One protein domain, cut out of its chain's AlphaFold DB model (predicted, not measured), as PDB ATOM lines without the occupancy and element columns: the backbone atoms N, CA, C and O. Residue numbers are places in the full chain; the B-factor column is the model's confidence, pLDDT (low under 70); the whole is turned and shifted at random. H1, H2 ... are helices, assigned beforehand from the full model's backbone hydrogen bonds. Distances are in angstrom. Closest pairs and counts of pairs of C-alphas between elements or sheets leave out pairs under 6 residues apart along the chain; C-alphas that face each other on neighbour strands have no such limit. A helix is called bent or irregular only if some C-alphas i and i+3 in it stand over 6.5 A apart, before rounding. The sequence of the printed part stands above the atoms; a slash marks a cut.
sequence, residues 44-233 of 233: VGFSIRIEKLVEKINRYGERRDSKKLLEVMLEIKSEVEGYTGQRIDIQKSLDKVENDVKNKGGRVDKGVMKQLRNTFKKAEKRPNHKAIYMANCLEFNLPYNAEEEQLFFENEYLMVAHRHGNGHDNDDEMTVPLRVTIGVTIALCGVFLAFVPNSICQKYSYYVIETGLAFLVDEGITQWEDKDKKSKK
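AT A GLANCE: This is residues 44 to 233 of the 233 residues of an uncharacterized protein of Parachlamydiaceae bacterium (UniProt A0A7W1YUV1). Four helices, H1, H2, H6 and H7, lie side by side in a bundle with H6 in its middle, and H3 crosses H6 and H7 on one side. H4a folds back beside H3, H4b reaches away from the bundle, and H5 folds back under H4b, touching its residues 129 to 133 with residues 149 to 153; residues 158 to 170, of which 158 to 163 belong to H5, and the tail of residues 225 to 233 stick out. The printed part has 190 residues with seven named helices, H1 to H7 in order along the chain, and no named strand; the class is all helix. It is compact, with a radius of gyration of the C-alphas of 18.7 A, and spans 62 by 51 by 30 A.

IN THESE COORDINATES: H1, residues 44 to 62, begins at C-alpha 44 (44.439, -32.307, -3.014) and is 27.3 A long from first to last C-alpha. H2, residues 66 to 84, is 26.4 A long, and H3 is residues 90 to 103. H4, residues 110 to 139, was assigned as one helix by its hydrogen bonds but is bent: C-alphas 124 and 127 are 6.8 A apart. Its arms are H4a, residues 110 to 124, and H4b, residues 127 to 139, at a shallow tilt of 31 degrees. H5 is residues 146 to 163, 25.8 A long, and H6 is residues 178 to 193, 23.0 A long. H7, residues 199 to 231, is the longest at 48.2 A and ends at C-alpha 231 (14.990, -71.095, 22.871).

HOW THE PARTS SIT: H6 is the hub, touching four other helices, H1, H2, H3 and H7. H6 and H7 form a helical hairpin at a shallow tilt of 23 degrees, opposite ways; their closest C-alphas, of Gly 183 and Gly 212, are 4.1 A apart. H2 touches H6 at 11 degrees, the same way, closest at the C-alphas of Met 73 and Cys 189, 5.5 A. H1 and H2 form a helical hairpin at 18 degrees, closest at the C-alphas of Tyr 60 and Leu 69, 5.8 A. H3 touches H6, only just about perpendicular at 71 degrees, closest at the C-alphas of Ser 93 and Leu 188, 6.5 A. H3 and H4a form a helical hairpin but only just touch, with 3 pairs of C-alphas within 8 A, the closest those of Gln 91 and Arg 117, 6.8 A. H4b and H5 only just touch, also with 3 pairs, the closest C-alphas being those of Tyr 133 and Glu 149, 6.7 A; H4b is apart from H6. In H1, H2, H3, H4a, H4b, H5, H6 and H7 every O i to N i+4 pair is within hydrogen-bond range.

THE WHOLE: The C-alphas farthest apart, of Asn 141 and Lys 232, are 64.8 A apart. The printed part has no cut. The link from H5 to H6, 14 residues, is long. The mean pLDDT of the printed part is 78.8, and residues 158 to 176 and 220 to 233 are under 70.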
ATOM      1  N   VAL A  44      44.295 -31.261  -1.989       76.94
ATOM      2  CA  VAL A  44      44.439 -32.307  -3.014       76.94
ATOM      3  C   VAL A  44      45.276 -33.463  -2.471       76.94
ATOM      4  O   VAL A  44      44.868 -34.620  -2.564       76.94
ATOM      5  N   GLY A  45      46.423 -33.156  -1.856       80.62
ATOM      6  CA  GLY A  45      47.299 -34.159  -1.251       80.62
ATOM      7  C   GLY A  45      46.604 -34.954  -0.144       80.62
ATOM      8  O   GLY A  45      46.688 -36.182  -0.125       80.62
ATOM      9  N   PHE A  46      45.869 -34.269   0.731       82.88
ATOM     10  CA  PHE A  46      45.057 -34.887   1.773       82.88
ATOM     11  C   PHE A  46      43.950 -35.769   1.184       82.88
ATOM     12  O   PHE A  46      43.819 -36.930   1.567       82.88
ATOM     13  N   SER A  47      43.206 -35.269   0.191       80.88
ATOM     14  CA  SER A  47      42.112 -36.018  -0.443       80.88
ATOM     15  C   SER A  47      42.599 -37.326  -1.077       80.88
ATOM     16  O   SER A  47      41.972 -38.363  -0.881       80.88
ATOM     17  N   ILE A  48      43.756 -37.312  -1.753       84.94
ATOM     18  CA  ILE A  48      44.369 -38.521  -2.335       84.94
ATOM     19  C   ILE A  48      44.773 -39.528  -1.246       84.94
ATOM     20  O   ILE A  48      44.648 -40.739  -1.439       84.94
ATOM     21  N   ARG A  49      45.285 -39.062  -0.097       86.44
ATOM     22  CA  ARG A  49      45.624 -39.958   1.023       86.44
ATOM     23  C   ARG A  49      44.376 -40.590   1.620       86.44
ATOM     24  O   ARG A  49      44.364 -41.801   1.817       86.44
ATOM     25  N   ILE A  50      43.331 -39.796   1.858       88.38
ATOM     26  CA  ILE A  50      42.050 -40.292   2.367       88.38
ATOM     27  C   ILE A  50      41.434 -41.305   1.406       88.38
ATOM     28  O   ILE A  50      41.012 -42.364   1.855       88.38
ATOM     29  N   GLU A  51      41.440 -41.044   0.101       87.12
ATOM     30  CA  GLU A  51      40.930 -41.982  -0.902       87.12
ATOM     31  C   GLU A  51      41.643 -43.340  -0.821       87.12
ATOM     32  O   GLU A  51      40.994 -44.374  -0.670       87.12
ATOM     33  N   LYS A  52      42.983 -43.345  -0.768       89.06
ATOM     34  CA  LYS A  52      43.765 -44.578  -0.574       89.06
ATOM     35  C   LYS A  52      43.450 -45.280   0.748       89.06
ATOM     36  O   LYS A  52      43.458 -46.508   0.813       89.06
ATOM     37  N   LEU A  53      43.212 -44.528   1.822       88.81
ATOM     38  CA  LEU A  53      42.847 -45.094   3.123       88.81
ATOM     39  C   LEU A  53      41.437 -45.700   3.101       88.81
ATOM     40  O   LEU A  53      41.234 -46.775   3.660       88.81
ATOM     41  N   VAL A  54      40.488 -45.083   2.396       87.38
ATOM     42  CA  VAL A  54      39.137 -45.627   2.182       87.38
ATOM     43  C   VAL A  54      39.180 -46.892   1.322       87.38
ATOM     44  O   VAL A  54      38.532 -47.883   1.653       87.38
ATOM     45  N   GLU A  55      40.007 -46.932   0.278       88.69
ATOM     46  CA  GLU A  55      40.235 -48.162  -0.491       88.69
ATOM     47  C   GLU A  55      40.795 -49.292   0.386       88.69
ATOM     48  O   GLU A  55      40.346 -50.439   0.294       88.69
ATOM     49  N   LYS A  56      41.747 -48.983   1.282       88.00
ATOM     50  CA  LYS A  56      42.248 -49.956   2.264       88.00
ATOM     51  C   LYS A  56      41.138 -50.428   3.209       88.00
ATOM     52  O   LYS A  56      41.101 -51.623   3.499       88.00
ATOM     53  N   ILE A  57      40.245 -49.541   3.666       88.38
ATOM     54  CA  ILE A  57      39.084 -49.919   4.492       88.38
ATOM     55  C   ILE A  57      38.244 -50.963   3.767       88.38
ATOM     56  O   ILE A  57      38.005 -52.029   4.327       88.38
ATOM     57  N   ASN A  58      37.849 -50.691   2.522       85.44
ATOM     58  CA  ASN A  58      37.014 -51.611   1.749       85.44
ATOM     59  C   ASN A  58      37.722 -52.960   1.561       85.44
ATOM     60  O   ASN A  58      37.166 -54.015   1.866       85.44
ATOM     61  N   ARG A  59      39.004 -52.929   1.179       86.75
ATOM     62  CA  ARG A  59      39.811 -54.136   0.963       86.75
ATOM     63  C   ARG A  59      39.975 -54.984   2.226       86.75
ATOM     64  O   ARG A  59      39.934 -56.212   2.147       86.75
ATOM     65  N   TYR A  60      40.223 -54.368   3.381       84.00
ATOM     66  CA  TYR A  60      40.396 -55.097   4.643       84.00
ATOM     67  C   TYR A  60      39.067 -55.488   5.288       84.00
ATOM     68  O   TYR A  60      39.008 -56.538   5.930       84.00
ATOM     69  N   GLY A  61      38.002 -54.718   5.056       77.44
ATOM     70  CA  GLY A  61      36.632 -55.072   5.418       77.44
ATOM     71  C   GLY A  61      36.175 -56.350   4.714       77.44
ATOM     72  O   GLY A  61      35.750 -57.294   5.379       77.44
ATOM     73  N   GLU A  62      36.368 -56.442   3.393       81.44
ATOM     74  CA  GLU A  62      36.061 -57.650   2.608       81.44
ATOM     75  C   GLU A  62      36.886 -58.864   3.051       81.44
ATOM     76  O   GLU A  62      36.366 -59.972   3.187       81.44
ATOM     77  N   ARG A  63      38.177 -58.654   3.337       82.81
ATOM     78  CA  ARG A  63      39.088 -59.705   3.830       82.81
ATOM     79  C   ARG A  63      38.861 -60.079   5.293       82.81
ATOM     80  O   ARG A  63      39.471 -61.037   5.761       82.81
ATOM     81  N   ARG A  64      38.013 -59.335   6.007       78.00
ATOM     82  CA  ARG A  64      37.740 -59.479   7.444       78.00
ATOM     83  C   ARG A  64      38.994 -59.418   8.326       78.00
ATOM     84  O   ARG A  64      39.069 -60.075   9.361       78.00
ATOM     85  N   ASP A  65      39.973 -58.611   7.926       79.19
ATOM     86  CA  ASP A  65      41.236 -58.436   8.650       79.19
ATOM     87  C   ASP A  65      41.111 -57.288   9.663       79.19
ATOM     88  O   ASP A  65      41.425 -56.131   9.375       79.19
ATOM     89  N   SER A  66      40.599 -57.605  10.857       79.00
ATOM     90  CA  SER A  66      40.308 -56.607  11.897       79.00
ATOM     91  C   SER A  66      41.552 -55.877  12.406       79.00
ATOM     92  O   SER A  66      41.463 -54.697  12.742       79.00
ATOM     93  N   LYS A  67      42.716 -56.538  12.427       79.75
ATOM     94  CA  LYS A  67      43.973 -55.939  12.895       79.75
ATOM     95  C   LYS A  67      44.460 -54.856  11.935       79.75
ATOM     96  O   LYS A  67      44.734 -53.743  12.372       79.75
ATOM     97  N   LYS A  68      44.506 -55.145  10.630       83.12
ATOM     98  CA  LYS A  68      44.893 -54.130   9.632       83.12
ATOM     99  C   LYS A  68      43.863 -53.023   9.508       83.12
ATOM    100  O   LYS A  68      44.218 -51.872   9.288       83.12
ATOM    101  N   LEU A  69      42.585 -53.352   9.663       84.94
ATOM    102  CA  LEU A  69      41.528 -52.351   9.645       84.94
ATOM    103  C   LEU A  69      41.659 -51.367  10.819       84.94
ATOM    104  O   LEU A  69      41.484 -50.167  10.632       84.94
ATOM    105  N   LEU A  70      42.025 -51.864  12.002       86.19
ATOM    106  CA  LEU A  70      42.324 -51.041  13.171       86.19
ATOM    107  C   LEU A  70      43.540 -50.128  12.941       86.19
ATOM    108  O   LEU A  70      43.500 -48.957  13.313       86.19
ATOM    109  N   GLU A  71      44.597 -50.631  12.302       86.25
ATOM    110  CA  GLU A  71      45.756 -49.815  11.910       86.25
ATOM    111  C   GLU A  71      45.339 -48.687  10.953       86.25
ATOM    112  O   GLU A  71      45.660 -47.526  11.192       86.25
ATOM    113  N   VAL A  72      44.534 -48.998   9.930       88.75
ATOM    114  CA  VAL A  72      44.006 -47.998   8.985       88.75
ATOM    115  C   VAL A  72      43.095 -46.981   9.677       88.75
ATOM    116  O   VAL A  72      43.142 -45.798   9.355       88.75
ATOM    117  N   MET A  73      42.297 -47.407  10.657       91.00
ATOM    118  CA  MET A  73      41.472 -46.506  11.463       91.00
ATOM    119  C   MET A  73      42.331 -45.488  12.227       91.00
ATOM    120  O   MET A  73      42.000 -44.300  12.254       91.00
ATOM    121  N   LEU A  74      43.446 -45.928  12.819       87.69
ATOM    122  CA  LEU A  74      44.394 -45.036  13.492       87.69
ATOM    123  C   LEU A  74      45.136 -44.126  12.498       87.69
ATOM    124  O   LEU A  74      45.327 -42.950  12.803       87.69
ATOM    125  N   GLU A  75      45.490 -44.623  11.305       88.12
ATOM    126  CA  GLU A  75      46.053 -43.799  10.219       88.12
ATOM    127  C   GLU A  75      45.079 -42.671   9.836       88.12
ATOM    128  O   GLU A  75      45.461 -41.502   9.854       88.12
ATOM    129  N   ILE A  76      43.803 -42.990   9.583       88.50
ATOM    130  CA  ILE A  76      42.768 -41.996   9.247       88.50
ATOM    131  C   ILE A  76      42.590 -40.991  10.375       88.50
ATOM    132  O   ILE A  76      42.534 -39.794  10.106       88.50
ATOM    133  N   LYS A  77      42.540 -41.449  11.633       90.06
ATOM    134  CA  LYS A  77      42.497 -40.547  12.788       90.06
ATOM    135  C   LYS A  77      43.663 -39.564  12.735       90.06
ATOM    136  O   LYS A  77      43.429 -38.365  12.771       90.06
ATOM    137  N   SER A  78      44.895 -40.058  12.606       87.12
ATOM    138  CA  SER A  78      46.089 -39.207  12.611       87.12
ATOM    139  C   SER A  78      46.124 -38.208  11.449       87.12
ATOM    140  O   SER A  78      46.483 -37.050  11.651       87.12
ATOM    141  N   GLU A  79      45.692 -38.615  10.253       86.38
ATOM    142  CA  GLU A  79      45.620 -37.739   9.079       86.38
ATOM    143  C   GLU A  79      44.523 -36.676   9.248       86.38
ATOM    144  O   GLU A  79      44.755 -35.503   8.960       86.38
ATOM    145  N   VAL A  80      43.346 -37.039   9.771       85.81
ATOM    146  CA  VAL A  80      42.264 -36.078  10.042       85.81
ATOM    147  C   VAL A  80      42.647 -35.115  11.169       85.81
ATOM    148  O   VAL A  80      42.408 -33.915  11.043       85.81
ATOM    149  N   GLU A  81      43.253 -35.599  12.255       86.00
ATOM    150  CA  GLU A  81      43.764 -34.749  13.341       86.00
ATOM    151  C   GLU A  81      44.850 -33.795  12.818       86.00
ATOM    152  O   GLU A  81      44.851 -32.616  13.165       86.00
ATOM    153  N   GLY A  82      45.731 -34.275  11.931       82.94
ATOM    154  CA  GLY A  82      46.755 -33.463  11.275       82.94
ATOM    155  C   GLY A  82      46.181 -32.395  10.342       82.94
ATOM    156  O   GLY A  82      46.667 -31.267  10.332       82.94
ATOM    157  N   TYR A  83      45.124 -32.717   9.594       82.69
ATOM    158  CA  TYR A  83      44.473 -31.786   8.668       82.69
ATOM    159  C   TYR A  83      43.592 -30.750   9.379       82.69
ATOM    160  O   TYR A  83      43.599 -29.574   9.027       82.69
ATOM    161  N   THR A  84      42.819 -31.175  10.380       82.00
ATOM    162  CA  THR A  84      41.868 -30.306  11.096       82.00
ATOM    163  C   THR A  84      42.500 -29.558  12.270       82.00
ATOM    164  O   THR A  84      41.934 -28.571  12.740       82.00
ATOM    165  N   GLY A  85      43.637 -30.036  12.787       79.31
ATOM    166  CA  GLY A  85      44.246 -29.550  14.028       79.31
ATOM    167  C   GLY A  85      43.446 -29.895  15.292       79.31
ATOM    168  O   GLY A  85      43.809 -29.464  16.387       79.31
ATOM    169  N   GLN A  86      42.352 -30.653  15.169       81.31
ATOM    170  CA  GLN A  86      41.490 -31.033  16.284       81.31
ATOM    171  C   GLN A  86      41.817 -32.450  16.735       81.31
ATOM    172  O   GLN A  86      41.894 -33.355  15.913       81.31
ATOM    173  N   ARG A  87      41.960 -32.661  18.047       84.69
ATOM    174  CA  ARG A  87      42.093 -34.013  18.606       84.69
ATOM    175  C   ARG A  87      40.736 -34.705  18.640       84.69
ATOM    176  O   ARG A  87      39.783 -34.183  19.219       84.69
ATOM    177  N   ILE A  88      40.674 -35.895  18.060       85.88
ATOM    178  CA  ILE A  88      39.481 -36.728  18.003       85.88
ATOM    179  C   ILE A  88      39.503 -37.694  19.184       85.88
ATOM    180  O   ILE A  88      40.395 -38.528  19.328       85.88
ATOM    181  N   ASP A  89      38.471 -37.612  20.016       86.19
ATOM    182  CA  ASP A  89      38.238 -38.571  21.090       86.19
ATOM    183  C   ASP A  89      37.537 -39.821  20.527       86.19
ATOM    184  O   ASP A  89      36.380 -39.768  20.083       86.19
ATOM    185  N   ILE A  90      38.247 -40.955  20.536       85.69
ATOM    186  CA  ILE A  90      37.726 -42.242  20.051       85.69
ATOM    187  C   ILE A  90      36.538 -42.703  20.904       85.69
ATOM    188  O   ILE A  90      35.595 -43.269  20.363       85.69
ATOM    189  N   GLN A  91      36.531 -42.428  22.214       85.56
ATOM    190  CA  GLN A  91      35.450 -42.858  23.105       85.56
ATOM    191  C   GLN A  91      34.149 -42.129  22.773       85.56
ATOM    192  O   GLN A  91      33.115 -42.768  22.599       85.56
ATOM    193  N   LYS A  92      34.222 -40.806  22.576       87.56
ATOM    194  CA  LYS A  92      33.061 -40.011  22.142       87.56
ATOM    195  C   LYS A  92      32.576 -40.415  20.755       87.56
ATOM    196  O   LYS A  92      31.376 -40.435  20.498       87.56
ATOM    197  N   SER A  93      33.500 -40.720  19.846       87.75
ATOM    198  CA  SER A  93      33.150 -41.202  18.505       87.75
ATOM    199  C   SER A  93      32.469 -42.570  18.564       87.75
ATOM    200  O   SER A  93      31.510 -42.811  17.838       87.75
ATOM    201  N   LEU A  94      32.896 -43.437  19.483       88.00
ATOM    202  CA  LEU A  94      32.273 -44.733  19.706       88.00
ATOM    203  C   LEU A  94      30.873 -44.605  20.319       88.00
ATOM    204  O   LEU A  94      29.976 -45.338  19.912       88.00
ATOM    205  N   ASP A  95      30.658 -43.653  21.234       88.12
ATOM    206  CA  ASP A  95      29.323 -43.345  21.765       88.12
ATOM    207  C   ASP A  95      28.355 -42.935  20.645       88.12
ATOM    208  O   ASP A  95      27.193 -43.345  20.641       88.12
ATOM    209  N   LYS A  96      28.835 -42.155  19.663       87.44
ATOM    210  CA  LYS A  96      28.044 -41.795  18.475       87.44
ATOM    211  C   LYS A  96      27.672 -43.029  17.660       87.44
ATOM    212  O   LYS A  96      26.495 -43.211  17.374       87.44
ATOM    213  N   VAL A  97      28.639 -43.904  17.367       86.69
ATOM    214  CA  VAL A  97      28.375 -45.162  16.648       86.69
ATOM    215  C   VAL A  97      27.358 -46.020  17.406       86.69
ATOM    216  O   VAL A  97      26.415 -46.524  16.805       86.69
ATOM    217  N   GLU A  98      27.487 -46.155  18.728       86.62
ATOM    218  CA  GLU A  98      26.540 -46.919  19.549       86.62
ATOM    219  C   GLU A  98      25.113 -46.348  19.472       86.62
ATOM    220  O   GLU A  98      24.140 -47.101  19.376       86.62
ATOM    221  N   ASN A  99      24.978 -45.021  19.493       87.50
ATOM    222  CA  ASN A  99      23.688 -44.348  19.360       87.50
ATOM    223  C   ASN A  99      23.103 -44.500  17.949       87.50
ATOM    224  O   ASN A  99      21.912 -44.780  17.818       87.50
ATOM    225  N   ASP A 100      23.924 -44.403  16.905       84.88
ATOM    226  CA  ASP A 100      23.486 -44.580  15.518       84.88
ATOM    227  C   ASP A 100      23.005 -46.011  15.248       84.88
ATOM    228  O   ASP A 100      21.990 -46.209  14.577       84.88
ATOM    229  N   VAL A 101      23.662 -47.017  15.835       84.06
ATOM    230  CA  VAL A 101      23.200 -48.412  15.771       84.06
ATOM    231  C   VAL A 101      21.832 -48.571  16.435       84.06
ATOM    232  O   VAL A 101      20.942 -49.186  15.846       84.06
ATOM    233  N   LYS A 102      21.632 -47.990  17.629       83.06
ATOM    234  CA  LYS A 102      20.335 -48.023  18.331       83.06
ATOM    235  C   LYS A 102      19.236 -47.348  17.511       83.06
ATOM    236  O   LYS A 102      18.135 -47.885  17.417       83.06
ATOM    237  N   ASN A 103      19.546 -46.213  16.884       84.81
ATOM    238  CA  ASN A 103      18.610 -45.474  16.035       84.81
ATOM    239  C   ASN A 103      18.204 -46.269  14.786       84.81
ATOM    240  O   ASN A 103      17.059 -46.178  14.351       84.81
ATOM    241  N   LYS A 104      19.107 -47.092  14.235       80.06
ATOM    242  CA  LYS A 104      18.818 -48.001  13.111       80.06
ATOM    243  C   LYS A 104      18.169 -49.331  13.532       80.06
ATOM    244  O   LYS A 104      18.012 -50.218  12.701       80.06
ATOM    245  N   GLY A 105      17.786 -49.484  14.802       72.62
ATOM    246  CA  GLY A 105      17.126 -50.688  15.321       72.62
ATOM    247  C   GLY A 105      18.073 -51.843  15.663       72.62
ATOM    248  O   GLY A 105      17.613 -52.907  16.075       72.62
ATOM    249  N   GLY A 106      19.388 -51.644  15.546       74.19
ATOM    250  CA  GLY A 106      20.388 -52.620  15.960       74.19
ATOM    251  C   GLY A 106      20.565 -52.659  17.481       74.19
ATOM    252  O   GLY A 106      20.372 -51.668  18.188       74.19
ATOM    253  N   ARG A 107      20.976 -53.817  18.006       72.62
ATOM    254  CA  ARG A 107      21.380 -53.981  19.409       72.62
ATOM    255  C   ARG A 107      22.745 -54.651  19.466       72.62
ATOM    256  O   ARG A 107      22.877 -55.799  19.061       72.62
ATOM    257  N   VAL A 108      23.732 -53.944  20.009       71.38
ATOM    258  CA  VAL A 108      25.045 -54.507  20.347       71.38
ATOM    259  C   VAL A 108      25.101 -54.708  21.854       71.38
ATOM    260  O   VAL A 108      24.624 -53.867  22.621       71.38
ATOM    261  N   ASP A 109      25.651 -55.840  22.278       76.06
ATOM    262  CA  ASP A 109      25.825 -56.147  23.691       76.06
ATOM    263  C   ASP A 109      26.753 -55.127  24.383       76.06
ATOM    264  O   ASP A 109      27.786 -54.719  23.843       76.06
ATOM    265  N   LYS A 110      26.387 -54.700  25.599       76.38
ATOM    266  CA  LYS A 110      27.159 -53.697  26.353       76.38
ATOM    267  C   LYS A 110      28.540 -54.209  26.766       76.38
ATOM    268  O   LYS A 110      29.482 -53.417  26.799       76.38
ATOM    269  N   GLY A 111      28.670 -55.500  27.075       74.44
ATOM    270  CA  GLY A 111      29.947 -56.138  27.396       74.44
ATOM    271  C   GLY A 111      30.890 -56.106  26.198       74.44
ATOM    272  O   GLY A 111      32.034 -55.669  26.323       74.44
ATOM    273  N   VAL A 112      30.364 -56.420  25.011       76.94
ATOM    274  CA  VAL A 112      31.107 -56.326  23.744       76.94
ATOM    275  C   VAL A 112      31.589 -54.895  23.471       76.94
ATOM    276  O   VAL A 112      32.758 -54.682  23.147       76.94
ATOM    277  N   MET A 113      30.730 -53.887  23.659       80.19
ATOM    278  CA  MET A 113      31.130 -52.483  23.491       80.19
ATOM    279  C   MET A 113      32.196 -52.050  24.506       80.19
ATOM    280  O   MET A 113      33.125 -51.327  24.142       80.19
ATOM    281  N   LYS A 114      32.111 -52.503  25.764       82.06
ATOM    282  CA  LYS A 114      33.127 -52.234  26.797       82.06
ATOM    283  C   LYS A 114      34.486 -52.830  26.412       82.06
ATOM    284  O   LYS A 114      35.505 -52.152  26.531       82.06
ATOM    285  N   GLN A 115      34.507 -54.055  25.891       79.94
ATOM    286  CA  GLN A 115      35.738 -54.686  25.408       79.94
ATOM    287  C   GLN A 115      36.330 -53.945  24.208       79.94
ATOM    288  O   GLN A 115      37.526 -53.663  24.200       79.94
ATOM    289  N   LEU A 116      35.505 -53.536  23.238       81.88
ATOM    290  CA  LEU A 116      35.967 -52.730  22.105       81.88
ATOM    291  C   LEU A 116      36.595 -51.405  22.550       81.88
ATOM    292  O   LEU A 116      37.664 -51.046  22.059       81.88
ATOM    293  N   ARG A 117      36.004 -50.713  23.536       85.31
ATOM    294  CA  ARG A 117      36.604 -49.501  24.131       85.31
ATOM    295  C   ARG A 117      38.005 -49.765  24.668       85.31
ATOM    296  O   ARG A 117      38.904 -48.958  24.426       85.31
ATOM    297  N   ASN A 118      38.187 -50.876  25.378       83.31
ATOM    298  CA  ASN A 118      39.481 -51.266  25.933       83.31
ATOM    299  C   ASN A 118      40.486 -51.611  24.828       83.31
ATOM    300  O   ASN A 118      41.627 -51.153  24.890       83.31
ATOM    301  N   THR A 119      40.063 -52.337  23.793       81.75
ATOM    302  CA  THR A 119      40.901 -52.671  22.633       81.75
ATOM    303  C   THR A 119      41.374 -51.419  21.904       81.75
ATOM    304  O   THR A 119      42.571 -51.271  21.668       81.75
ATOM    305  N   PHE A 120      40.477 -50.473  21.610       84.38
ATOM    306  CA  PHE A 120      40.849 -49.214  20.959       84.38
ATOM    307  C   PHE A 120      41.776 -48.363  21.834       84.38
ATOM    308  O   PHE A 120      42.760 -47.819  21.339       84.38
ATOM    309  N   LYS A 121      41.529 -48.307  23.149       84.69
ATOM    310  CA  LYS A 121      42.400 -47.602  24.103       84.69
ATOM    311  C   LYS A 121      43.796 -48.228  24.185       84.69
ATOM    312  O   LYS A 121      44.787 -47.504  24.263       84.69
ATOM    313  N   LYS A 122      43.892 -49.562  24.163       82.50
ATOM    314  CA  LYS A 122      45.170 -50.289  24.102       82.50
ATOM    315  C   LYS A 122      45.886 -49.996  22.780       82.50
ATOM    316  O   LYS A 122      47.072 -49.681  22.789       82.50
ATOM    317  N   ALA A 123      45.162 -50.026  21.664       80.25
ATOM    318  CA  ALA A 123      45.704 -49.754  20.337       80.25
ATOM    319  C   ALA A 123      46.235 -48.319  20.187       80.25
ATOM    320  O   ALA A 123      47.294 -48.133  19.602       80.25
ATOM    321  N   GLU A 124      45.571 -47.318  20.771       80.62
ATOM    322  CA  GLU A 124      46.029 -45.922  20.736       80.62
ATOM    323  C   GLU A 124      47.320 -45.703  21.547       80.62
ATOM    324  O   GLU A 124      48.179 -44.911  21.163       80.62
ATOM    325  N   LYS A 125      47.504 -46.439  22.653       82.25
ATOM    326  CA  LYS A 125      48.706 -46.334  23.499       82.25
ATOM    327  C   LYS A 125      49.921 -47.075  22.941       82.25
ATOM    328  O   LYS A 125      51.051 -46.694  23.248       82.25
ATOM    329  N   ARG A 126      49.704 -48.128  22.148       81.25
ATOM    330  CA  ARG A 126      50.763 -49.023  21.659       81.25
ATOM    331  C   ARG A 126      51.856 -48.294  20.855       81.25
ATOM    332  O   ARG A 126      53.022 -48.518  21.169       81.25
ATOM    333  N   PRO A 127      51.552 -47.401  19.888       82.38
ATOM    334  CA  PRO A 127      52.583 -46.673  19.147       82.38
ATOM    335  C   PRO A 127      53.444 -45.782  20.042       82.38
ATOM    336  O   PRO A 127      54.657 -45.735  19.865       82.38
ATOM    337  N   ASN A 128      52.831 -45.111  21.024       81.81
ATOM    338  CA  ASN A 128      53.560 -44.250  21.951       81.81
ATOM    339  C   ASN A 128      54.483 -45.067  22.865       81.81
ATOM    340  O   ASN A 128      55.650 -44.725  23.013       81.81
ATOM    341  N   HIS A 129      53.993 -46.183  23.416       84.81
ATOM    342  CA  HIS A 129      54.836 -47.086  24.204       84.81
ATOM    343  C   HIS A 129      56.004 -47.620  23.369       84.81
ATOM    344  O   HIS A 129      57.146 -47.544  23.808       84.81
ATOM    345  N   LYS A 130      55.747 -48.068  22.133       85.25
ATOM    346  CA  LYS A 130      56.802 -48.528  21.226       85.25
ATOM    347  C   LYS A 130      57.839 -47.436  20.953       85.25
ATOM    348  O   LYS A 130      59.031 -47.717  20.983       85.25
ATOM    349  N   ALA A 131      57.406 -46.199  20.706       84.25
ATOM    350  CA  ALA A 131      58.313 -45.075  20.478       84.25
ATOM    351  C   ALA A 131      59.188 -44.782  21.707       84.25
ATOM    352  O   ALA A 131      60.394 -44.599  21.562       84.25
ATOM    353  N   ILE A 132      58.603 -44.801  22.909       85.81
ATOM    354  CA  ILE A 132      59.328 -44.630  24.176       85.81
ATOM    355  C   ILE A 132      60.313 -45.782  24.395       85.81
ATOM    356  O   ILE A 132      61.471 -45.546  24.726       85.81
ATOM    357  N   TYR A 133      59.889 -47.023  24.157       87.38
ATOM    358  CA  TYR A 133      60.749 -48.196  24.285       87.38
ATOM    359  C   TYR A 133      61.947 -48.115  23.334       87.38
ATOM    360  O   TYR A 133      63.086 -48.303  23.749       87.38
ATOM    361  N   MET A 134      61.711 -47.752  22.068       86.81
ATOM    362  CA  MET A 134      62.779 -47.553  21.085       86.81
ATOM    363  C   MET A 134      63.723 -46.408  21.475       86.81
ATOM    364  O   MET A 134      64.931 -46.543  21.294       86.81
ATOM    365  N   ALA A 135      63.197 -45.309  22.026       86.88
ATOM    366  CA  ALA A 135      64.012 -44.203  22.525       86.88
ATOM    367  C   ALA A 135      64.909 -44.646  23.690       86.88
ATOM    368  O   ALA A 135      66.103 -44.360  23.670       86.88
ATOM    369  N   ASN A 136      64.374 -45.422  24.636       87.12
ATOM    370  CA  ASN A 136      65.145 -45.981  25.747       87.12
ATOM    371  C   ASN A 136      66.224 -46.955  25.249       87.12
ATOM    372  O   ASN A 136      67.370 -46.880  25.683       87.12
ATOM    373  N   CYS A 137      65.898 -47.844  24.302       89.31
ATOM    374  CA  CYS A 137      66.895 -48.723  23.689       89.31
ATOM    375  C   CYS A 137      68.046 -47.918  23.071       89.31
ATOM    376  O   CYS A 137      69.208 -48.269  23.251       89.31
ATOM    377  N   LEU A 138      67.730 -46.818  22.384       90.25
ATOM    378  CA  LEU A 138      68.729 -45.947  21.776       90.25
ATOM    379  C   LEU A 138      69.569 -45.195  22.822       90.25
ATOM    380  O   LEU A 138      70.784 -45.121  22.678       90.25
ATOM    381  N   GLU A 139      68.948 -44.680  23.884       91.56
ATOM    382  CA  GLU A 139      69.633 -43.964  24.970       91.56
ATOM    383  C   GLU A 139      70.625 -44.864  25.722       91.56
ATOM    384  O   GLU A 139      71.751 -44.453  26.006       91.56
ATOM    385  N   PHE A 140      70.241 -46.114  25.985       92.06
ATOM    386  CA  PHE A 140      71.065 -47.079  26.716       92.06
ATOM    387  C   PHE A 140      71.910 -47.993  25.809       92.06
ATOM    388  O   PHE A 140      72.549 -48.917  26.312       92.06
ATOM    389  N   ASN A 141      71.940 -47.750  24.490       90.50
ATOM    390  CA  ASN A 141      72.604 -48.606  23.491       90.50
ATOM    391  C   ASN A 141      72.210 -50.096  23.587       90.50
ATOM    392  O   ASN A 141      73.029 -50.995  23.384       90.50
ATOM    393  N   LEU A 142      70.943 -50.366  23.894       90.06
ATOM    394  CA  LEU A 142      70.377 -51.709  23.926       90.06
ATOM    395  C   LEU A 142      69.811 -52.081  22.544       90.06
ATOM    396  O   LEU A 142      69.213 -51.236  21.871       90.06
ATOM    397  N   PRO A 143      69.948 -53.343  22.103       88.19
ATOM    398  CA  PRO A 143      69.293 -53.808  20.888       88.19
ATOM    399  C   PRO A 143      67.770 -53.818  21.073       88.19
ATOM    400  O   PRO A 143      67.256 -54.229  22.112       88.19
ATOM    401  N   TYR A 144      67.032 -53.390  20.047       89.56
ATOM    402  CA  TYR A 144      65.573 -53.469  20.065       89.56
ATOM    403  C   TYR A 144      65.114 -54.931  19.987       89.56
ATOM    404  O   TYR A 144      65.386 -55.616  18.998       89.56
ATOM    405  N   ASN A 145      64.364 -55.375  20.996       89.62
ATOM    406  CA  ASN A 145      63.685 -56.664  21.014       89.62
ATOM    407  C   ASN A 145      62.161 -56.457  21.034       89.62
ATOM    408  O   ASN A 145      61.614 -55.835  21.944       89.62
ATOM    409  N   ALA A 146      61.473 -56.979  20.015       85.94
ATOM    410  CA  ALA A 146      60.026 -56.836  19.864       85.94
ATOM    411  C   ALA A 146      59.226 -57.652  20.894       85.94
ATOM    412  O   ALA A 146      58.139 -57.230  21.285       85.94
ATOM    413  N   GLU A 147      59.744 -58.804  21.328       85.88
ATOM    414  CA  GLU A 147      59.059 -59.659  22.305       85.88
ATOM    415  C   GLU A 147      59.093 -59.028  23.699       85.88
ATOM    416  O   GLU A 147      58.074 -58.972  24.386       85.88
ATOM    417  N   GLU A 148      60.239 -58.462  24.082       85.62
ATOM    418  CA  GLU A 148      60.379 -57.721  25.336       85.62
ATOM    419  C   GLU A 148      59.497 -56.469  25.347       85.62
ATOM    420  O   GLU A 148      58.763 -56.256  26.307       85.62
ATOM    421  N   GLU A 149      59.483 -55.679  24.266       86.38
ATOM    422  CA  GLU A 149      58.589 -54.517  24.136       86.38
ATOM    423  C   GLU A 149      57.113 -54.913  24.283       86.38
ATOM    424  O   GLU A 149      56.316 -54.205  24.904       86.38
ATOM    425  N   GLN A 150      56.722 -56.065  23.734       82.94
ATOM    426  CA  GLN A 150      55.374 -56.580  23.921       82.94
ATOM    427  C   GLN A 150      55.086 -56.944  25.378       82.94
ATOM    428  O   GLN A 150      54.065 -56.506  25.913       82.94
ATOM    429  N   LEU A 151      55.996 -57.669  26.024       83.38
ATOM    430  CA  LEU A 151      55.864 -58.066  27.422       83.38
ATOM    431  C   LEU A 151      55.795 -56.851  28.361       83.38
ATOM    432  O   LEU A 151      54.954 -56.806  29.260       83.38
ATOM    433  N   PHE A 152      56.648 -55.846  28.146       83.12
ATOM    434  CA  PHE A 152      56.661 -54.615  28.938       83.12
ATOM    435  C   PHE A 152      55.357 -53.838  28.796       83.12
ATOM    436  O   PHE A 152      54.785 -53.426  29.804       83.12
ATOM    437  N   PHE A 153      54.846 -53.691  27.575       83.62
ATOM    438  CA  PHE A 153      53.570 -53.023  27.345       83.62
ATOM    439  C   PHE A 153      52.396 -53.751  27.993       83.62
ATOM    440  O   PHE A 153      51.520 -53.111  28.573       83.62
ATOM    441  N   GLU A 154      52.343 -55.079  27.877       80.44
ATOM    442  CA  GLU A 154      51.277 -55.882  28.475       80.44
ATOM    443  C   GLU A 154      51.314 -55.775  29.998       80.44
ATOM    444  O   GLU A 154      50.289 -55.460  30.603       80.44
ATOM    445  N   ASN A 155      52.494 -55.903  30.606       78.94
ATOM    446  CA  ASN A 155      52.671 -55.716  32.042       78.94
ATOM    447  C   ASN A 155      52.312 -54.298  32.503       78.94
ATOM    448  O   ASN A 155      51.602 -54.143  33.494       78.94
ATOM    449  N   GLU A 156      52.756 -53.254  31.800       75.69
ATOM    450  CA  GLU A 156      52.443 -51.865  32.151       75.69
ATOM    451  C   GLU A 156      50.935 -51.592  32.040       75.69
ATOM    452  O   GLU A 156      50.327 -51.005  32.940       75.69
ATOM    453  N   TYR A 157      50.301 -52.069  30.967       70.25
ATOM    454  CA  TYR A 157      48.868 -51.899  30.746       70.25
ATOM    455  C   TYR A 157      48.029 -52.643  31.798       70.25
ATOM    456  O   TYR A 157      47.076 -52.069  32.333       70.25
ATOM    457  N   LEU A 158      48.404 -53.883  32.138       66.50
ATOM    458  CA  LEU A 158      47.745 -54.697  33.165       66.50
ATOM    459  C   LEU A 158      47.965 -54.127  34.577       66.50
ATOM    460  O   LEU A 158      47.018 -54.003  35.352       66.50
ATOM    461  N   MET A 159      49.180 -53.689  34.918       60.03
ATOM    462  CA  MET A 159      49.463 -53.102  36.234       60.03
ATOM    463  C   MET A 159      48.733 -51.773  36.466       60.03
ATOM    464  O   MET A 159      48.295 -51.498  37.585       60.03
ATOM    465  N   VAL A 160      48.551 -50.950  35.428       59.81
ATOM    466  CA  VAL A 160      47.738 -49.724  35.522       59.81
ATOM    467  C   VAL A 160      46.257 -50.050  35.744       59.81
ATOM    468  O   VAL A 160      45.587 -49.325  36.480       59.81
ATOM    469  N   ALA A 161      45.748 -51.148  35.172       54.34
ATOM    470  CA  ALA A 161      44.384 -51.612  35.433       54.34
ATOM    471  C   ALA A 161      44.200 -52.051  36.899       54.34
ATOM    472  O   ALA A 161      43.220 -51.663  37.534       54.34
ATOM    473  N   HIS A 162      45.182 -52.751  37.477       50.62
ATOM    474  CA  HIS A 162      45.140 -53.188  38.879       50.62
ATOM    475  C   HIS A 162      45.336 -52.058  39.905       50.62
ATOM    476  O   HIS A 162      44.797 -52.137  41.008       50.62
ATOM    477  N   ARG A 163      46.062 -50.980  39.570       48.59
ATOM    478  CA  ARG A 163      46.240 -49.818  40.470       48.59
ATOM    479  C   ARG A 163      44.971 -48.981  40.658       48.59
ATOM    480  O   ARG A 163      44.845 -48.301  41.671       48.59
ATOM    481  N   HIS A 164      44.025 -49.042  39.722       46.50
ATOM    482  CA  HIS A 164      42.749 -48.327  39.797       46.50
ATOM    483  C   HIS A 164      41.601 -49.223  40.282       46.50
ATOM    484  O   HIS A 164      40.551 -49.222  39.661       46.50
ATOM    485  N   GLY A 165      41.780 -49.984  41.368       37.34
ATOM    486  CA  GLY A 165      40.688 -50.504  42.216       37.34
ATOM    487  C   GLY A 165      39.557 -51.331  41.573       37.34
ATOM    488  O   GLY A 165      38.646 -51.731  42.291       37.34
ATOM    489  N   ASN A 166      39.589 -51.623  40.273       37.53
ATOM    490  CA  ASN A 166      38.630 -52.486  39.598       37.53
ATOM    491  C   ASN A 166      39.112 -53.926  39.746       37.53
ATOM    492  O   ASN A 166      39.693 -54.519  38.838       37.53
ATOM    493  N   GLY A 167      38.919 -54.459  40.950       38.25
ATOM    494  CA  GLY A 167      38.997 -55.891  41.188       38.25
ATOM    495  C   GLY A 167      37.928 -56.615  40.370       38.25
ATOM    496  O   GLY A 167      36.777 -56.188  40.348       38.25
ATOM    497  N   HIS A 168      38.332 -57.711  39.727       36.16
ATOM    498  CA  HIS A 168      37.469 -58.679  39.050       36.16
ATOM    499  C   HIS A 168      36.518 -58.112  37.984       36.16
ATOM    500  O   HIS A 168      35.301 -58.205  38.105       36.16
ATOM    501  N   ASP A 169      37.065 -57.655  36.861       42.03
ATOM    502  CA  ASP A 169      36.461 -58.067  35.595       42.03
ATOM    503  C   ASP A 169      37.233 -59.324  35.195       42.03
ATOM    504  O   ASP A 169      38.401 -59.242  34.825       42.03
ATOM    505  N   ASN A 170      36.628 -60.498  35.391       36.91
ATOM    506  CA  ASN A 170      37.155 -61.719  34.805       36.91
ATOM    507  C   ASN A 170      37.330 -61.455  33.309       36.91
ATOM    508  O   ASN A 170      36.348 -61.211  32.604       36.91
ATOM    509  N   ASP A 171      38.578 -61.516  32.853       39.84
ATOM    510  CA  ASP A 171      38.960 -61.745  31.466       39.84
ATOM    511  C   ASP A 171      38.491 -63.150  31.040       39.84
ATOM    512  O   ASP A 171      39.266 -63.970  30.555       39.84
ATOM    513  N   ASP A 172      37.201 -63.455  31.227       35.69
ATOM    514  CA  ASP A 172      36.555 -64.414  30.357       35.69
ATOM    515  C   ASP A 172      36.713 -63.805  28.966       35.69
ATOM    516  O   ASP A 172      36.164 -62.735  28.677       35.69
ATOM    517  N   GLU A 173      37.549 -64.448  28.150       39.91
ATOM    518  CA  GLU A 173      37.734 -64.213  26.721       39.91
ATOM    519  C   GLU A 173      36.383 -64.331  26.004       39.91
ATOM    520  O   GLU A 173      36.113 -65.251  25.235       39.91
ATOM    521  N   MET A 174      35.481 -63.381  26.225       40.41
ATOM    522  CA  MET A 174      34.383 -63.144  25.322       40.41
ATOM    523  C   MET A 174      35.045 -62.512  24.103       40.41
ATOM    524  O   MET A 174      35.274 -61.309  24.037       40.41
ATOM    525  N   THR A 175      35.475 -63.360  23.174       57.69
ATOM    526  CA  THR A 175      36.027 -62.946  21.890       57.69
ATOM    527  C   THR A 175      34.967 -62.106  21.196       57.69
ATOM    528  O   THR A 175      33.958 -62.646  20.732       57.69
ATOM    529  N   VAL A 176      35.155 -60.782  21.173       63.41
ATOM    530  CA  VAL A 176      34.252 -59.875  20.463       63.41
ATOM    531  C   VAL A 176      34.039 -60.429  19.054       63.41
ATOM    532  O   VAL A 176      35.029 -60.684  18.358       63.41
ATOM    533  N   PRO A 177      32.785 -60.615  18.601       75.94
ATOM    534  CA  PRO A 177      32.545 -61.157  17.276       75.94
ATOM    535  C   PRO A 177      33.272 -60.319  16.225       75.94
ATOM    536  O   PRO A 177      33.187 -59.085  16.208       75.94
ATOM    537  N   LEU A 178      34.000 -60.997  15.338       78.94
ATOM    538  CA  LEU A 178      34.854 -60.354  14.341       78.94
ATOM    539  C   LEU A 178      34.075 -59.328  13.503       78.94
ATOM    540  O   LEU A 178      34.592 -58.252  13.208       78.94
ATOM    541  N   ARG A 179      32.808 -59.623  13.184       78.62
ATOM    542  CA  ARG A 179      31.931 -58.717  12.431       78.62
ATOM    543  C   ARG A 179      31.575 -57.447  13.197       78.62
ATOM    544  O   ARG A 179      31.560 -56.385  12.587       78.62
ATOM    545  N   VAL A 180      31.371 -57.529  14.516       81.56
ATOM    546  CA  VAL A 180      31.143 -56.338  15.352       81.56
ATOM    547  C   VAL A 180      32.402 -55.478  15.387       81.56
ATOM    548  O   VAL A 180      32.324 -54.271  15.187       81.56
ATOM    549  N   THR A 181      33.574 -56.098  15.554       82.94
ATOM    550  CA  THR A 181      34.855 -55.374  15.522       82.94
ATOM    551  C   THR A 181      35.047 -54.650  14.192       82.94
ATOM    552  O   THR A 181      35.361 -53.462  14.180       82.94
ATOM    553  N   ILE A 182      34.818 -55.337  13.070       85.38
ATOM    554  CA  ILE A 182      34.927 -54.752  11.730       85.38
ATOM    555  C   ILE A 182      33.910 -53.623  11.556       85.38
ATOM    556  O   ILE A 182      34.307 -52.512  11.224       85.38
ATOM    557  N   GLY A 183      32.629 -53.868  11.836       86.19
ATOM    558  CA  GLY A 183      31.563 -52.884  11.651       86.19
ATOM    559  C   GLY A 183      31.785 -51.607  12.461       86.19
ATOM    560  O   GLY A 183      31.703 -50.510  11.912       86.19
ATOM    561  N   VAL A 184      32.168 -51.735  13.738       87.94
ATOM    562  CA  VAL A 184      32.505 -50.585  14.591       87.94
ATOM    563  C   VAL A 184      33.732 -49.845  14.066       87.94
ATOM    564  O   VAL A 184      33.720 -48.619  14.009       87.94
ATOM    565  N   THR A 185      34.781 -50.564  13.660       87.25
ATOM    566  CA  THR A 185      36.016 -49.944  13.157       87.25
ATOM    567  C   THR A 185      35.760 -49.179  11.856       87.25
ATOM    568  O   THR A 185      36.192 -48.036  11.731       87.25
ATOM    569  N   ILE A 186      34.995 -49.756  10.919       90.00
ATOM    570  CA  ILE A 186      34.573 -49.074   9.684       90.00
ATOM    571  C   ILE A 186      33.736 -47.838  10.036       90.00
ATOM    572  O   ILE A 186      34.045 -46.745   9.569       90.00
ATOM    573  N   ALA A 187      32.723 -47.971  10.898       90.56
ATOM    574  CA  ALA A 187      31.866 -46.848  11.272       90.56
ATOM    575  C   ALA A 187      32.663 -45.697  11.915       90.56
ATOM    576  O   ALA A 187      32.447 -44.537  11.569       90.56
ATOM    577  N   LEU A 188      33.630 -46.008  12.785       89.06
ATOM    578  CA  LEU A 188      34.531 -45.020  13.384       89.06
ATOM    579  C   LEU A 188      35.362 -44.276  12.337       89.06
ATOM    580  O   LEU A 188      35.452 -43.052  12.411       89.06
ATOM    581  N   CYS A 189      35.917 -44.975  11.340       89.88
ATOM    582  CA  CYS A 189      36.625 -44.321  10.239       89.88
ATOM    583  C   CYS A 189      35.742 -43.283   9.543       89.88
ATOM    584  O   CYS A 189      36.185 -42.168   9.279       89.88
ATOM    585  N   GLY A 190      34.482 -43.628   9.277       87.94
ATOM    586  CA  GLY A 190      33.531 -42.704   8.674       87.94
ATOM    587  C   GLY A 190      33.230 -41.505   9.582       87.94
ATOM    588  O   GLY A 190      33.293 -40.366   9.127       87.94
ATOM    589  N   VAL A 191      33.033 -41.732  10.887       89.69
ATOM    590  CA  VAL A 191      32.868 -40.650  11.876       89.69
ATOM    591  C   VAL A 191      34.078 -39.712  11.898       89.69
ATOM    592  O   VAL A 191      33.895 -38.505  12.036       89.69
ATOM    593  N   PHE A 192      35.303 -40.219  11.728       89.94
ATOM    594  CA  PHE A 192      36.501 -39.377  11.648       89.94
ATOM    595  C   PHE A 192      36.488 -38.498  10.397       89.94
ATOM    596  O   PHE A 192      36.729 -37.297  10.488       89.94
ATOM    597  N   LEU A 193      36.122 -39.056   9.243       88.56
ATOM    598  CA  LEU A 193      35.998 -38.292   7.998       88.56
ATOM    599  C   LEU A 193      34.933 -37.187   8.085       88.56
ATOM    600  O   LEU A 193      35.096 -36.140   7.456       88.56
ATOM    601  N   ALA A 194      33.892 -37.370   8.905       88.50
ATOM    602  CA  ALA A 194      32.855 -36.364   9.136       88.50
ATOM    603  C   ALA A 194      33.387 -35.058   9.755       88.50
ATOM    604  O   ALA A 194      32.755 -34.012   9.598       88.50
ATOM    605  N   PHE A 195      34.537 -35.089  10.442       84.31
ATOM    606  CA  PHE A 195      35.168 -33.888  11.005       84.31
ATOM    607  C   PHE A 195      35.841 -33.007   9.944       84.31
ATOM    608  O   PHE A 195      36.146 -31.848  10.220       84.31
ATOM    609  N   VAL A 196      36.065 -33.520   8.731       84.00
ATOM    610  CA  VAL A 196      36.699 -32.759   7.653       84.00
ATOM    611  C   VAL A 196      35.638 -31.931   6.913       84.00
ATOM    612  O   VAL A 196      34.724 -32.507   6.314       84.00
ATOM    613  N   PRO A 197      35.758 -30.591   6.850       79.38
ATOM    614  CA  PRO A 197      34.837 -29.734   6.102       79.38
ATOM    615  C   PRO A 197      35.139 -29.757   4.588       79.38
ATOM    616  O   PRO A 197      35.303 -28.718   3.956       79.38
ATOM    617  N   ASN A 198      35.241 -30.949   3.993       78.94
ATOM    618  CA  ASN A 198      35.488 -31.167   2.564       78.94
ATOM    619  C   ASN A 198      34.384 -32.062   1.986       78.94
ATOM    620  O   ASN A 198      34.104 -33.134   2.519       78.94
ATOM    621  N   SER A 199      33.777 -31.647   0.872       77.75
ATOM    622  CA  SER A 199      32.654 -32.348   0.237       77.75
ATOM    623  C   SER A 199      32.969 -33.795  -0.166       77.75
ATOM    624  O   SER A 199      32.088 -34.651  -0.085       77.75
ATOM    625  N   ILE A 200      34.211 -34.096  -0.551       78.69
ATOM    626  CA  ILE A 200      34.653 -35.455  -0.897       78.69
ATOM    627  C   ILE A 200      34.724 -36.320   0.365       78.69
ATOM    628  O   ILE A 200      34.167 -37.416   0.403       78.69
ATOM    629  N   CYS A 201      35.342 -35.798   1.427       82.31
ATOM    630  CA  CYS A 201      35.444 -36.498   2.708       82.31
ATOM    631  C   CYS A 201      34.072 -36.718   3.347       82.31
ATOM    632  O   CYS A 201      33.833 -37.781   3.904       82.31
ATOM    633  N   GLN A 202      33.145 -35.769   3.201       85.56
ATOM    634  CA  GLN A 202      31.766 -35.924   3.665       85.56
ATOM    635  C   GLN A 202      31.046 -37.058   2.923       85.56
ATOM    636  O   GLN A 202      30.420 -37.897   3.562       85.56
ATOM    637  N   LYS A 203      31.181 -37.159   1.591       86.06
ATOM    638  CA  LYS A 203      30.606 -38.286   0.830       86.06
ATOM    639  C   LYS A 203      31.151 -39.634   1.302       86.06
ATOM    640  O   LYS A 203      30.368 -40.547   1.558       86.06
ATOM    641  N   TYR A 204      32.472 -39.742   1.457       86.44
ATOM    642  CA  TYR A 204      33.094 -40.959   1.976       86.44
ATOM    643  C   TYR A 204      32.690 -41.244   3.423       86.44
ATOM    644  O   TYR A 204      32.424 -42.392   3.752       86.44
ATOM    645  N   SER A 205      32.571 -40.215   4.262       87.81
ATOM    646  CA  SER A 205      32.080 -40.326   5.636       87.81
ATOM    647  C   SER A 205      30.726 -41.026   5.681       87.81
ATOM    648  O   SER A 205      30.613 -42.075   6.310       87.81
ATOM    649  N   TYR A 206      29.720 -40.514   4.961       88.31
ATOM    650  CA  TYR A 206      28.385 -41.124   4.951       88.31
ATOM    651  C   TYR A 206      28.425 -42.573   4.460       88.31
ATOM    652  O   TYR A 206      27.913 -43.459   5.139       88.31
ATOM    653  N   TYR A 207      29.099 -42.827   3.336       88.88
ATOM    654  CA  TYR A 207      29.228 -44.173   2.774       88.88
ATOM    655  C   TYR A 207      29.875 -45.167   3.756       88.88
ATOM    656  O   TYR A 207      29.377 -46.277   3.960       88.88
ATOM    657  N   VAL A 208      30.974 -44.763   4.394       89.88
ATOM    658  CA  VAL A 208      31.733 -45.606   5.323       89.88
ATOM    659  C   VAL A 208      30.941 -45.834   6.617       89.88
ATOM    660  O   VAL A 208      30.871 -46.970   7.086       89.88
ATOM    661  N   ILE A 209      30.279 -44.805   7.165       90.44
ATOM    662  CA  ILE A 209      29.392 -44.952   8.333       90.44
ATOM    663  C   ILE A 209      28.276 -45.951   8.023       90.44
ATOM    664  O   ILE A 209      28.056 -46.883   8.794       90.44
ATOM    665  N   GLU A 210      27.579 -45.792   6.897       87.94
ATOM    666  CA  GLU A 210      26.481 -46.687   6.531       87.94
ATOM    667  C   GLU A 210      26.939 -48.127   6.336       87.94
ATOM    668  O   GLU A 210      26.281 -49.037   6.834       87.94
ATOM    669  N   THR A 211      28.095 -48.325   5.701       88.06
ATOM    670  CA  THR A 211      28.698 -49.649   5.521       88.06
ATOM    671  C   THR A 211      29.005 -50.298   6.871       88.06
ATOM    672  O   THR A 211      28.615 -51.439   7.114       88.06
ATOM    673  N   GLY A 212      29.649 -49.570   7.788       86.19
ATOM    674  CA  GLY A 212      29.949 -50.073   9.130       86.19
ATOM    675  C   GLY A 212      28.690 -50.405   9.936       86.19
ATOM    676  O   GLY A 212      28.620 -51.455  10.573       86.19
ATOM    677  N   LEU A 213      27.664 -49.552   9.857       86.25
ATOM    678  CA  LEU A 213      26.375 -49.791  10.509       86.25
ATOM    679  C   LEU A 213      25.637 -50.997   9.913       86.25
ATOM    680  O   LEU A 213      25.047 -51.756  10.676       86.25
ATOM    681  N   ALA A 214      25.694 -51.213   8.597       85.06
ATOM    682  CA  ALA A 214      25.096 -52.383   7.952       85.06
ATOM    683  C   ALA A 214      25.700 -53.690   8.492       85.06
ATOM    684  O   ALA A 214      24.960 -54.575   8.911       85.06
ATOM    685  N   PHE A 215      27.032 -53.762   8.623       82.81
ATOM    686  CA  PHE A 215      27.702 -54.907   9.257       82.81
ATOM    687  C   PHE A 215      27.225 -55.164  10.695       82.81
ATOM    688  O   PHE A 215      27.127 -56.318  11.114       82.81
ATOM    689  N   LEU A 216      26.942 -54.104  11.457       82.81
ATOM    690  CA  LEU A 216      26.479 -54.215  12.844       82.81
ATOM    691  C   LEU A 216      25.018 -54.655  12.945       82.81
ATOM    692  O   LEU A 216      24.682 -55.438  13.832       82.81
ATOM    693  N   VAL A 217      24.161 -54.174  12.044       79.69
ATOM    694  CA  VAL A 217      22.748 -54.570  11.987       79.69
ATOM    695  C   VAL A 217      22.618 -56.025  11.534       79.69
ATOM    696  O   VAL A 217      21.934 -56.791  12.209       79.69
ATOM    697  N   ASP A 218      23.331 -56.435  10.482       77.50
ATOM    698  CA  ASP A 218      23.320 -57.820   9.986       77.50
ATOM    699  C   ASP A 218      23.770 -58.813  11.065       77.50
ATOM    700  O   ASP A 218      23.146 -59.854  11.285       77.50
ATOM    701  N   GLU A 219      24.838 -58.486  11.792       72.44
ATOM    702  CA  GLU A 219      25.318 -59.313  12.900       72.44
ATOM    703  C   GLU A 219      24.315 -59.349  14.064       72.44
ATOM    704  O   GLU A 219      24.072 -60.412  14.637       72.44
ATOM    705  N   GLY A 220      23.679 -58.216  14.381       65.06
ATOM    706  CA  GLY A 220      22.620 -58.144  15.387       65.06
ATOM    707  C   GLY A 220      21.415 -59.030  15.054       65.06
ATOM    708  O   GLY A 220      20.903 -59.713  15.943       65.06
ATOM    709  N   ILE A 221      21.006 -59.072  13.781       63.19
ATOM    710  CA  ILE A 221      19.945 -59.962  13.278       63.19
ATOM    711  C   ILE A 221      20.379 -61.424  13.414       63.19
ATOM    712  O   ILE A 221      19.647 -62.232  13.984       63.19
ATOM    713  N   THR A 222      21.599 -61.751  12.980       68.12
ATOM    714  CA  THR A 222      22.133 -63.124  13.032       68.12
ATOM    715  C   THR A 222      22.154 -63.664  14.472       68.12
ATOM    716  O   THR A 222      21.704 -64.776  14.743       68.12
ATOM    717  N   GLN A 223      22.604 -62.849  15.435       67.00
ATOM    718  CA  GLN A 223      22.638 -63.230  16.852       67.00
ATOM    719  C   GLN A 223      21.243 -63.390  17.473       67.00
ATOM    720  O   GLN A 223      21.071 -64.194  18.395       67.00
ATOM    721  N   TRP A 224      20.252 -62.631  17.000       60.25
ATOM    722  CA  TRP A 224      18.855 -62.786  17.410       60.25
ATOM    723  C   TRP A 224      18.253 -64.091  16.887       60.25
ATOM    724  O   TRP A 224      17.681 -64.850  17.670       60.25
ATOM    725  N   GLU A 225      18.444 -64.398  15.603       61.91
ATOM    726  CA  GLU A 225      17.963 -65.646  14.997       61.91
ATOM    727  C   GLU A 225      18.545 -66.892  15.682       61.91
ATOM    728  O   GLU A 225      17.840 -67.880  15.905       61.91
ATOM    729  N   ASP A 226      19.823 -66.849  16.059       66.88
ATOM    730  CA  ASP A 226      20.487 -67.956  16.752       66.88
ATOM    731  C   ASP A 226      19.999 -68.136  18.198       66.88
ATOM    732  O   ASP A 226      19.921 -69.268  18.691       66.88
ATOM    733  N   LYS A 227      19.629 -67.047  18.885       64.56
ATOM    734  CA  LYS A 227      19.003 -67.110  20.216       64.56
ATOM    735  C   LYS A 227      17.592 -67.690  20.144       64.56
ATOM    736  O   LYS A 227      17.268 -68.576  20.937       64.56
ATOM    737  N   ASP A 228      16.797 -67.279  19.161       61.75
ATOM    738  CA  ASP A 228      15.448 -67.807  18.942       61.75
ATOM    739  C   ASP A 228      15.467 -69.312  18.645       61.75
ATOM    740  O   ASP A 228      14.692 -70.071  19.233       61.75
ATOM    741  N   LYS A 229      16.403 -69.781  17.807       64.38
ATOM    742  CA  LYS A 229      16.585 -71.217  17.520       64.38
ATOM    743  C   LYS A 229      16.975 -72.031  18.756       64.38
ATOM    744  O   LYS A 229      16.541 -73.173  18.879       64.38
ATOM    745  N   LYS A 230      17.777 -71.468  19.666       64.69
ATOM    746  CA  LYS A 230      18.161 -72.128  20.926       64.69
ATOM    747  C   LYS A 230      17.029 -72.149  21.953       64.69
ATOM    748  O   LYS A 230      16.955 -73.102  22.709       64.69
ATOM    749  N   SER A 231      16.149 -71.148  21.961       59.38
ATOM    750  CA  SER A 231      14.990 -71.095  22.871       59.38
ATOM    751  C   SER A 231      13.851 -72.059  22.502       59.38
ATOM    752  O   SER A 231      12.987 -72.337  23.326       59.38
ATOM    753  N   LYS A 232      13.842 -72.555  21.257       53.28
ATOM    754  CA  LYS A 232      12.848 -73.501  20.720       53.28
ATOM    755  C   LYS A 232      13.297 -74.972  20.773       53.28
ATOM    756  O   LYS A 232      12.585 -75.827  20.252       53.28
ATOM    757  N   LYS A 233      14.468 -75.258  21.347       45.47
ATOM    758  CA  LYS A 233      14.952 -76.610  21.666       45.47
ATOM    759  C   LYS A 233      14.847 -76.845  23.163       45.47
ATOM    760  O   LYS A 233      14.554 -78.002  23.522       45.47
TER     761      LYS A 233